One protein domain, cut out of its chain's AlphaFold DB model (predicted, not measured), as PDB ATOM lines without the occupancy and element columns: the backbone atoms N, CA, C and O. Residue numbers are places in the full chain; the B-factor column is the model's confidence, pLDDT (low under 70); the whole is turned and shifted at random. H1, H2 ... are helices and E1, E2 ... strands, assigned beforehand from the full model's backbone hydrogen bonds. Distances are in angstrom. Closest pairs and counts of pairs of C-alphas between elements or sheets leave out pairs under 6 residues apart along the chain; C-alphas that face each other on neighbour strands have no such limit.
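AT A GLANCE: This is residues 2 to 56 of the 112 residues of an uncharacterized protein of Paenibacillus odorifer (UniProt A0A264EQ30). A small three-stranded antiparallel sheet, E1 to E3, forms a body with the short helix H2 beyond one end, while helix H1 stands far out at the other end on an extended arm. Residues 2 to 17, which hold H1, stick out free and make much of the length; after H2 the last residues, 50 to 56, fold back toward E3. The printed part has 55 residues with two named helices and three named strands, in the order H1, E1, E2, E3, H2; the sheet's order is E1, E2, E3. The class is mixed, helices and strands, with 27 residues, under half, in named elements. The whole is extended, with a radius of gyration of the C-alphas of 17.9 A and spans of 53 by 18 by 16 A.

HOW THE PARTS SIT: H1, residues 3 to 11, is not on the sheet, and every O i to N i+4 pair inside it is within hydrogen-bond range. E1, residues 21 to 26, and E2, residues 29 to 33, form a hairpin, antiparallel at 157 degrees, with N 23 and O 31 at 2.8 A. E2 and E3, residues 40 to 42, form another at 153 degrees, with N 30 and O 42 at 2.9 A. The three strands are a meander, each the antiparallel neighbour of the one before. H2, residues 46 to 49, is too short for an O i to N i+4 pair and is not on the sheet; its closest C-alpha to E2 is that of Ser 49, 7.9 A from that of Tyr 29.

IN THESE COORDINATES: H1 begins at C-alpha 3, (121.524, 50.855, 100.541), and is 12.6 A long. E1 measures 16.0 A, E2 13.6 A and E3 6.4 A. H2, 5.1 A long, ends at C-alpha 49, (102.440, 92.542, 98.480).

THE WHOLE: The C-alphas of Lys 11 and Trp 47, the two farthest apart, are 53.3 A apart. The printed part has no cut, and no link is long. Residues 49 to 51 have pLDDT under 70.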
ATOM      1  N   LEU A   2     118.572  53.601 102.133       71.81
ATOM      2  CA  LEU A   2     119.388  54.048 100.983       71.81
ATOM      3  C   LEU A   2     120.286  52.976 100.334       71.81
ATOM      4  O   LEU A   2     120.716  53.151  99.199       71.81
ATOM      5  N   GLY A   3     120.564  51.861 101.020       75.62
ATOM      6  CA  GLY A   3     121.524  50.855 100.541       75.62
ATOM      7  C   GLY A   3     121.175  50.236  99.182       75.62
ATOM      8  O   GLY A   3     122.038  50.136  98.319       75.62
ATOM      9  N   SER A   4     119.907  49.889  98.946       78.94
ATOM     10  CA  SER A   4     119.470  49.321  97.660       78.94
ATOM     11  C   SER A   4     119.561  50.320  96.503       78.94
ATOM     12  O   SER A   4     119.877  49.926  95.382       78.94
ATOM     13  N   LEU A   5     119.331  51.610  96.772       83.31
ATOM     14  CA  LEU A   5     119.473  52.676  95.782       83.31
ATOM     15  C   LEU A   5     120.950  52.920  95.447       83.31
ATOM     16  O   LEU A   5     121.308  52.974  94.275       83.31
ATOM     17  N   ALA A   6     121.820  52.988  96.459       85.44
ATOM     18  CA  ALA A   6     123.256  53.168  96.260       85.44
ATOM     19  C   ALA A   6     123.871  52.035  95.417       85.44
ATOM     20  O   ALA A   6     124.649  52.300  94.505       85.44
ATOM     21  N   GLU A   7     123.478  50.780  95.655       87.00
ATOM     22  CA  GLU A   7     123.944  49.641  94.851       87.00
ATOM     23  C   GLU A   7     123.464  49.698  93.394       87.00
ATOM     24  O   GLU A   7     124.198  49.294  92.490       87.00
ATOM     25  N   LYS A   8     122.265  50.241  93.137       88.62
ATOM     26  CA  LYS A   8     121.781  50.484  91.770       88.62
ATOM     27  C   LYS A   8     122.688  51.484  91.042       88.62
ATOM     28  O   LYS A   8     123.159  51.175  89.951       88.62
ATOM     29  N   TYR A   9     122.977  52.630  91.660       89.38
ATOM     30  CA  TYR A   9     123.814  53.679  91.059       89.38
ATOM     31  C   TYR A   9     125.293  53.280  90.939       89.38
ATOM     32  O   TYR A   9     125.963  53.710  90.006       89.38
ATOM     33  N   LYS A  10     125.812  52.415  91.825       90.12
ATOM     34  CA  LYS A  10     127.155  51.826  91.660       90.12
ATOM     35  C   LYS A  10     127.254  50.941  90.417       90.12
ATOM     36  O   LYS A  10     128.288  50.936  89.760       90.12
ATOM     37  N   LYS A  11     126.205  50.166  90.123       93.31
ATOM     38  CA  LYS A  11     126.169  49.259  88.963       93.31
ATOM     39  C   LYS A  11     125.900  49.994  87.656       93.31
ATOM     40  O   LYS A  11     126.464  49.612  86.637       93.31
ATOM     41  N   ASN A  12     125.045  51.013  87.689       93.50
ATOM     42  CA  ASN A  12     124.744  51.853  86.538       93.50
ATOM     43  C   ASN A  12     124.763  53.331  86.952       93.50
ATOM     44  O   ASN A  12     123.747  53.832  87.441       93.50
ATOM     45  N   PRO A  13     125.911  54.018  86.818       89.94
ATOM     46  CA  PRO A  13     126.000  55.441  87.111       89.94
ATOM     47  C   PRO A  13     125.080  56.240  86.185       89.94
ATOM     48  O   PRO A  13     125.234  56.221  84.967       89.94
ATOM     49  N   GLU A  14     124.133  56.963  86.772       92.69
ATOM     50  CA  GLU A  14     123.189  57.826  86.063       92.69
ATOM     51  C   GLU A  14     123.220  59.225  86.686       92.69
ATOM     52  O   GLU A  14     123.370  59.375  87.901       92.69
ATOM     53  N   ILE A  15     123.065  60.254  85.854       90.19
ATOM     54  CA  ILE A  15     122.884  61.636  86.307       90.19
ATOM     55  C   ILE A  15     121.385  61.914  86.326       90.19
ATOM     56  O   ILE A  15     120.695  61.701  85.331       90.19
ATOM     57  N   THR A  16     120.878  62.391  87.459       89.50
ATOM     58  CA  THR A  16     119.478  62.798  87.599       89.50
ATOM     59  C   THR A  16     119.388  64.318  87.572       89.50
ATOM     60  O   THR A  16     120.022  64.991  88.382       89.50
ATOM     61  N   SER A  17     118.590  64.848  86.647       89.94
ATOM     62  CA  SER A  17     118.293  66.278  86.558       89.94
ATOM     63  C   SER A  17     116.968  66.589  87.247       89.94
ATOM     64  O   SER A  17     116.011  65.826  87.129       89.94
ATOM     65  N   PHE A  18     116.905  67.735  87.921       90.38
ATOM     66  CA  PHE A  18     115.693  68.259  88.549       90.38
ATOM     67  C   PHE A  18     115.352  69.613  87.929       90.38
ATOM     68  O   PHE A  18     116.248  70.388  87.598       90.38
ATOM     69  N   ALA A  19     114.062  69.894  87.771       91.06
ATOM     70  CA  ALA A  19     113.567  71.162  87.253       91.06
ATOM     71  C   ALA A  19     112.296  71.574  87.999       91.06
ATOM     72  O   ALA A  19     111.552  70.727  88.495       91.06
ATOM     73  N   SER A  20     112.052  72.880  88.048       93.06
ATOM     74  CA  SER A  20     110.788  73.464  88.489       93.06
ATOM     75  C   SER A  20     110.385  74.563  87.512       93.06
ATOM     76  O   SER A  20     111.246  75.184  86.884       93.06
ATOM     77  N   THR A  21     109.081  74.787  87.380       95.50
ATOM     78  CA  THR A  21     108.529  75.877  86.567       95.50
ATOM     79  C   THR A  21     107.804  76.837  87.487       95.50
ATOM     80  O   THR A  21     106.919  76.418  88.224       95.50
ATOM     81  N   VAL A  22     108.131  78.124  87.430       95.31
ATOM     82  CA  VAL A  22     107.433  79.152  88.209       95.31
ATOM     83  C   VAL A  22     106.572  79.987  87.272       95.31
ATOM     84  O   VAL A  22     107.057  80.522  86.276       95.31
ATOM     85  N   LYS A  23     105.279  80.080  87.581       95.62
ATOM     86  CA  LYS A  23     104.297  80.857  86.824       95.62
ATOM     87  C   LYS A  23     103.905  82.086  87.629       95.62
ATOM     88  O   LYS A  23     103.219  81.963  88.644       95.62
ATOM     89  N   TRP A  24     104.305  83.259  87.147       95.00
ATOM     90  CA  TRP A  24     103.804  84.533  87.657       95.00
ATOM     91  C   TRP A  24     102.294  84.642  87.433       95.00
ATOM     92  O   TRP A  24     101.776  84.167  86.416       95.00
ATOM     93  N   LYS A  25     101.588  85.246  88.391       93.19
ATOM     94  CA  LYS A  25     100.130  85.402  88.338       93.19
ATOM     95  C   LYS A  25      99.713  86.862  88.407       93.19
ATOM     96  O   LYS A  25      98.943  87.292  87.558       93.19
ATOM     97  N   ASP A  26     100.183  87.586  89.418       89.69
ATOM     98  CA  ASP A  26      99.877  89.001  89.644       89.69
ATOM     99  C   ASP A  26     100.787  89.555  90.750       89.69
ATOM    100  O   ASP A  26     101.166  88.804  91.644       89.69
ATOM    101  N   GLY A  27     101.113  90.849  90.734       88.31
ATOM    102  CA  GLY A  27     101.945  91.482  91.765       88.31
ATOM    103  C   GLY A  27     103.216  90.677  92.080       88.31
ATOM    104  O   GLY A  27     103.950  90.301  91.163       88.31
ATOM    105  N   PHE A  28     103.436  90.383  93.366       88.69
ATOM    106  CA  PHE A  28     104.507  89.496  93.848       88.69
ATOM    107  C   PHE A  28     104.091  88.016  93.950       88.69
ATOM    108  O   PHE A  28     104.903  87.170  94.317       88.69
ATOM    109  N   TYR A  29     102.855  87.678  93.571       91.06
ATOM    110  CA  TYR A  29     102.321  86.326  93.652       91.06
ATOM    111  C   TYR A  29     102.711  85.471  92.438       91.06
ATOM    112  O   TYR A  29     102.479  85.826  91.274       91.06
ATOM    113  N   SER A  30     103.255  84.289  92.724       93.50
ATOM    114  CA  SER A  30     103.610  83.258  91.750       93.50
ATOM    115  C   SER A  30     103.271  81.858  92.266       93.50
ATOM    116  O   SER A  30     103.118  81.627  93.463       93.50
ATOM    117  N   GLU A  31     103.184  80.895  91.352       95.38
ATOM    118  CA  GLU A  31     103.006  79.474  91.672       95.38
ATOM    119  C   GLU A  31     104.162  78.657  91.093       95.38
ATOM    120  O   GLU A  31     104.416  78.708  89.888       95.38
ATOM    121  N   ALA A  32     104.848  77.891  91.940       95.12
ATOM    122  CA  ALA A  32     105.900  76.968  91.534       95.12
ATOM    123  C   ALA A  32     105.341  75.550  91.339       95.12
ATOM    124  O   ALA A  32     104.784  74.947  92.257       95.12
ATOM    125  N   GLU A  33     105.514  75.001  90.142       95.81
ATOM    126  CA  GLU A  33     105.205  73.614  89.797       95.81
ATOM    127  C   GLU A  33     106.400  72.726  90.166       95.81
ATOM    128  O   GLU A  33     107.500  72.878  89.622       95.81
ATOM    129  N   VAL A  34     106.177  71.804  91.107       92.31
ATOM    130  CA  VAL A  34     107.198  70.909  91.663       92.31
ATOM    131  C   VAL A  34     106.731  69.466  91.487       92.31
ATOM    132  O   VAL A  34     105.904  68.982  92.256       92.31
ATOM    133  N   GLY A  35     107.259  68.772  90.474       89.12
ATOM    134  CA  GLY A  35     106.848  67.401  90.148       89.12
ATOM    135  C   GLY A  35     105.329  67.269  89.980       89.12
ATOM    136  O   GLY A  35     104.696  68.132  89.380       89.12
ATOM    137  N   ASP A  36     104.755  66.211  90.557       90.56
ATOM    138  CA  ASP A  36     103.309  65.932  90.525       90.56
ATOM    139  C   ASP A  36     102.552  66.478  91.757       90.56
ATOM    140  O   ASP A  36     101.416  66.083  92.036       90.56
ATOM    141  N   TYR A  37     103.180  67.356  92.545       92.44
ATOM    142  CA  TYR A  37     102.557  67.945  93.729       92.44
ATOM    143  C   TYR A  37     101.664  69.138  93.366       92.44
ATOM    144  O   TYR A  37     101.745  69.711  92.278       92.44
ATOM    145  N   LYS A  38     100.801  69.542  94.308       94.50
ATOM    146  CA  LYS A  38     100.062  70.806  94.176       94.50
ATOM    147  C   LYS A  38     101.056  71.968  94.021       94.50
ATOM    148  O   LYS A  38     102.066  71.955  94.730       94.50
ATOM    149  N   PRO A  39     100.767  72.966  93.161       94.19
ATOM    150  CA  PRO A  39     101.635  74.124  93.018       94.19
ATOM    151  C   PRO A  39     101.887  74.806  94.361       94.19
ATOM    152  O   PRO A  39     100.968  74.974  95.167       94.19
ATOM    153  N   VAL A  40     103.137  75.192  94.592       94.38
ATOM    154  CA  VAL A  40     103.537  75.933  95.785       94.38
ATOM    155  C   VAL A  40     103.287  77.409  95.521       94.38
ATOM    156  O   VAL A  40     103.897  77.997  94.629       94.38
ATOM    157  N   SER A  41     102.368  77.994  96.281       93.25
ATOM    158  CA  SER A  41     102.143  79.437  96.296       93.25
ATOM    159  C   SER A  41     103.362  80.147  96.872       93.25
ATOM    160  O   SER A  41     103.907  79.721  97.888       93.25
ATOM    161  N   VAL A  42     103.767  81.235  96.229       91.31
ATOM    162  CA  VAL A  42     104.884  82.084  96.644       91.31
ATOM    163  C   VAL A  42     104.426  83.534  96.541       91.31
ATOM    164  O   VAL A  42     103.890  83.924  95.504       91.31
ATOM    165  N   ASP A  43     104.577  84.315  97.604       91.12
ATOM    166  CA  ASP A  43     104.178  85.727  97.638       91.12
ATOM    167  C   ASP A  43     105.088  86.504  98.595       91.12
ATOM    168  O   ASP A  43     105.983  85.946  99.215       91.12
ATOM    169  N   GLU A  44     104.858  87.797  98.748       85.06
ATOM    170  CA  GLU A  44     105.510  88.599  99.777       85.06
ATOM    171  C   GLU A  44     104.567  88.866 100.963       85.06
ATOM    172  O   GLU A  44     103.342  88.802 100.801       85.06
ATOM    173  N   PRO A  45     105.094  89.186 102.162       74.62
ATOM    174  CA  PRO A  45     104.284  89.583 103.308       74.62
ATOM    175  C   PRO A  45     103.315  90.716 102.957       74.62
ATOM    176  O   PRO A  45     103.603  91.541 102.091       74.62
ATOM    177  N   GLU A  46     102.196  90.820 103.679       76.06
ATOM    178  CA  GLU A  46     101.148  91.812 103.384       76.06
ATOM    179  C   GLU A  46     101.663  93.257 103.312       76.06
ATOM    180  O   GLU A  46     101.182  94.039 102.493       76.06
ATOM    181  N   TRP A  47     102.666  93.617 104.119       73.75
ATOM    182  CA  TRP A  47     103.255  94.959 104.095       73.75
ATOM    183  C   TRP A  47     103.968  95.287 102.772       73.75
ATOM    184  O   TRP A  47     104.124  96.465 102.451       73.75
ATOM    185  N   LEU A  48     104.353  94.268 101.996       72.12
ATOM    186  CA  LEU A  48     105.037  94.393 100.711       72.12
ATOM    187  C   LEU A  48     104.119  94.058  99.519       72.12
ATOM    188  O   LEU A  48     104.088  94.822  98.555       72.12
ATOM    189  N   SER A  49     103.323  92.980  99.584       67.69
ATOM    190  CA  SER A  49     102.440  92.542  98.480       67.69
ATOM    191  C   SER A  49     100.995  93.012  98.554       67.69
ATOM    192  O   SER A  49     100.287  92.960  97.550       67.69
ATOM    193  N   ARG A  50     100.524  93.444  99.730       61.19
ATOM    194  CA  ARG A  50      99.103  93.676 100.062       61.19
ATOM    195  C   ARG A  50      98.188  92.446  99.929       61.19
ATOM    196  O   ARG A  50      97.036  92.542 100.341       61.19
ATOM    197  N   THR A  51      98.648  91.326  99.358       68.31
ATOM    198  CA  THR A  51      97.830  90.136  99.069       68.31
ATOM    199  C   THR A  51      98.030  88.997 100.057       68.31
ATOM    200  O   THR A  51      97.045  88.330 100.366       68.31
ATOM    201  N   GLY A  52      99.261  88.757 100.525       71.62
ATOM    202  CA  GLY A  52      99.561  87.699 101.502       71.62
ATOM    203  C   GLY A  52      99.129  86.290 101.062       71.62
ATOM    204  O   GLY A  52      98.707  85.483 101.888       71.62
ATOM    205  N   LYS A  53      99.179  85.981  99.759       79.69
ATOM    206  CA  LYS A  53      98.666  84.728  99.163       79.69
ATOM    207  C   LYS A  53      99.623  83.537  99.296       79.69
ATOM    208  O   LYS A  53      99.311  82.447  98.819       79.69
ATOM    209  N   GLY A  54     100.779  83.727  99.924       83.62
ATOM    210  CA  GLY A  54     101.812  82.713 100.097       83.62
ATOM    211  C   GLY A  54     102.897  83.163 101.078       83.62
ATOM    212  O   GLY A  54     102.904  84.325 101.486       83.62
ATOM    213  N   PRO A  55     103.793  82.246 101.485       87.19
ATOM    214  CA  PRO A  55     104.959  82.583 102.294       87.19
ATOM    215  C   PRO A  55     105.897  83.515 101.530       87.19
ATOM    216  O   PRO A  55     105.975  83.426 100.301       87.19
ATOM    217  N   ASN A  56     106.645  84.328 102.282       88.38
ATOM    218  CA  ASN A  56     107.720  85.166 101.763       88.38
ATOM    219  C   ASN A  56     108.714  84.336 100.925       88.38
ATOM    220  O   ASN A  56     109.088  83.220 101.304       88.38
TER     221      ASN A  56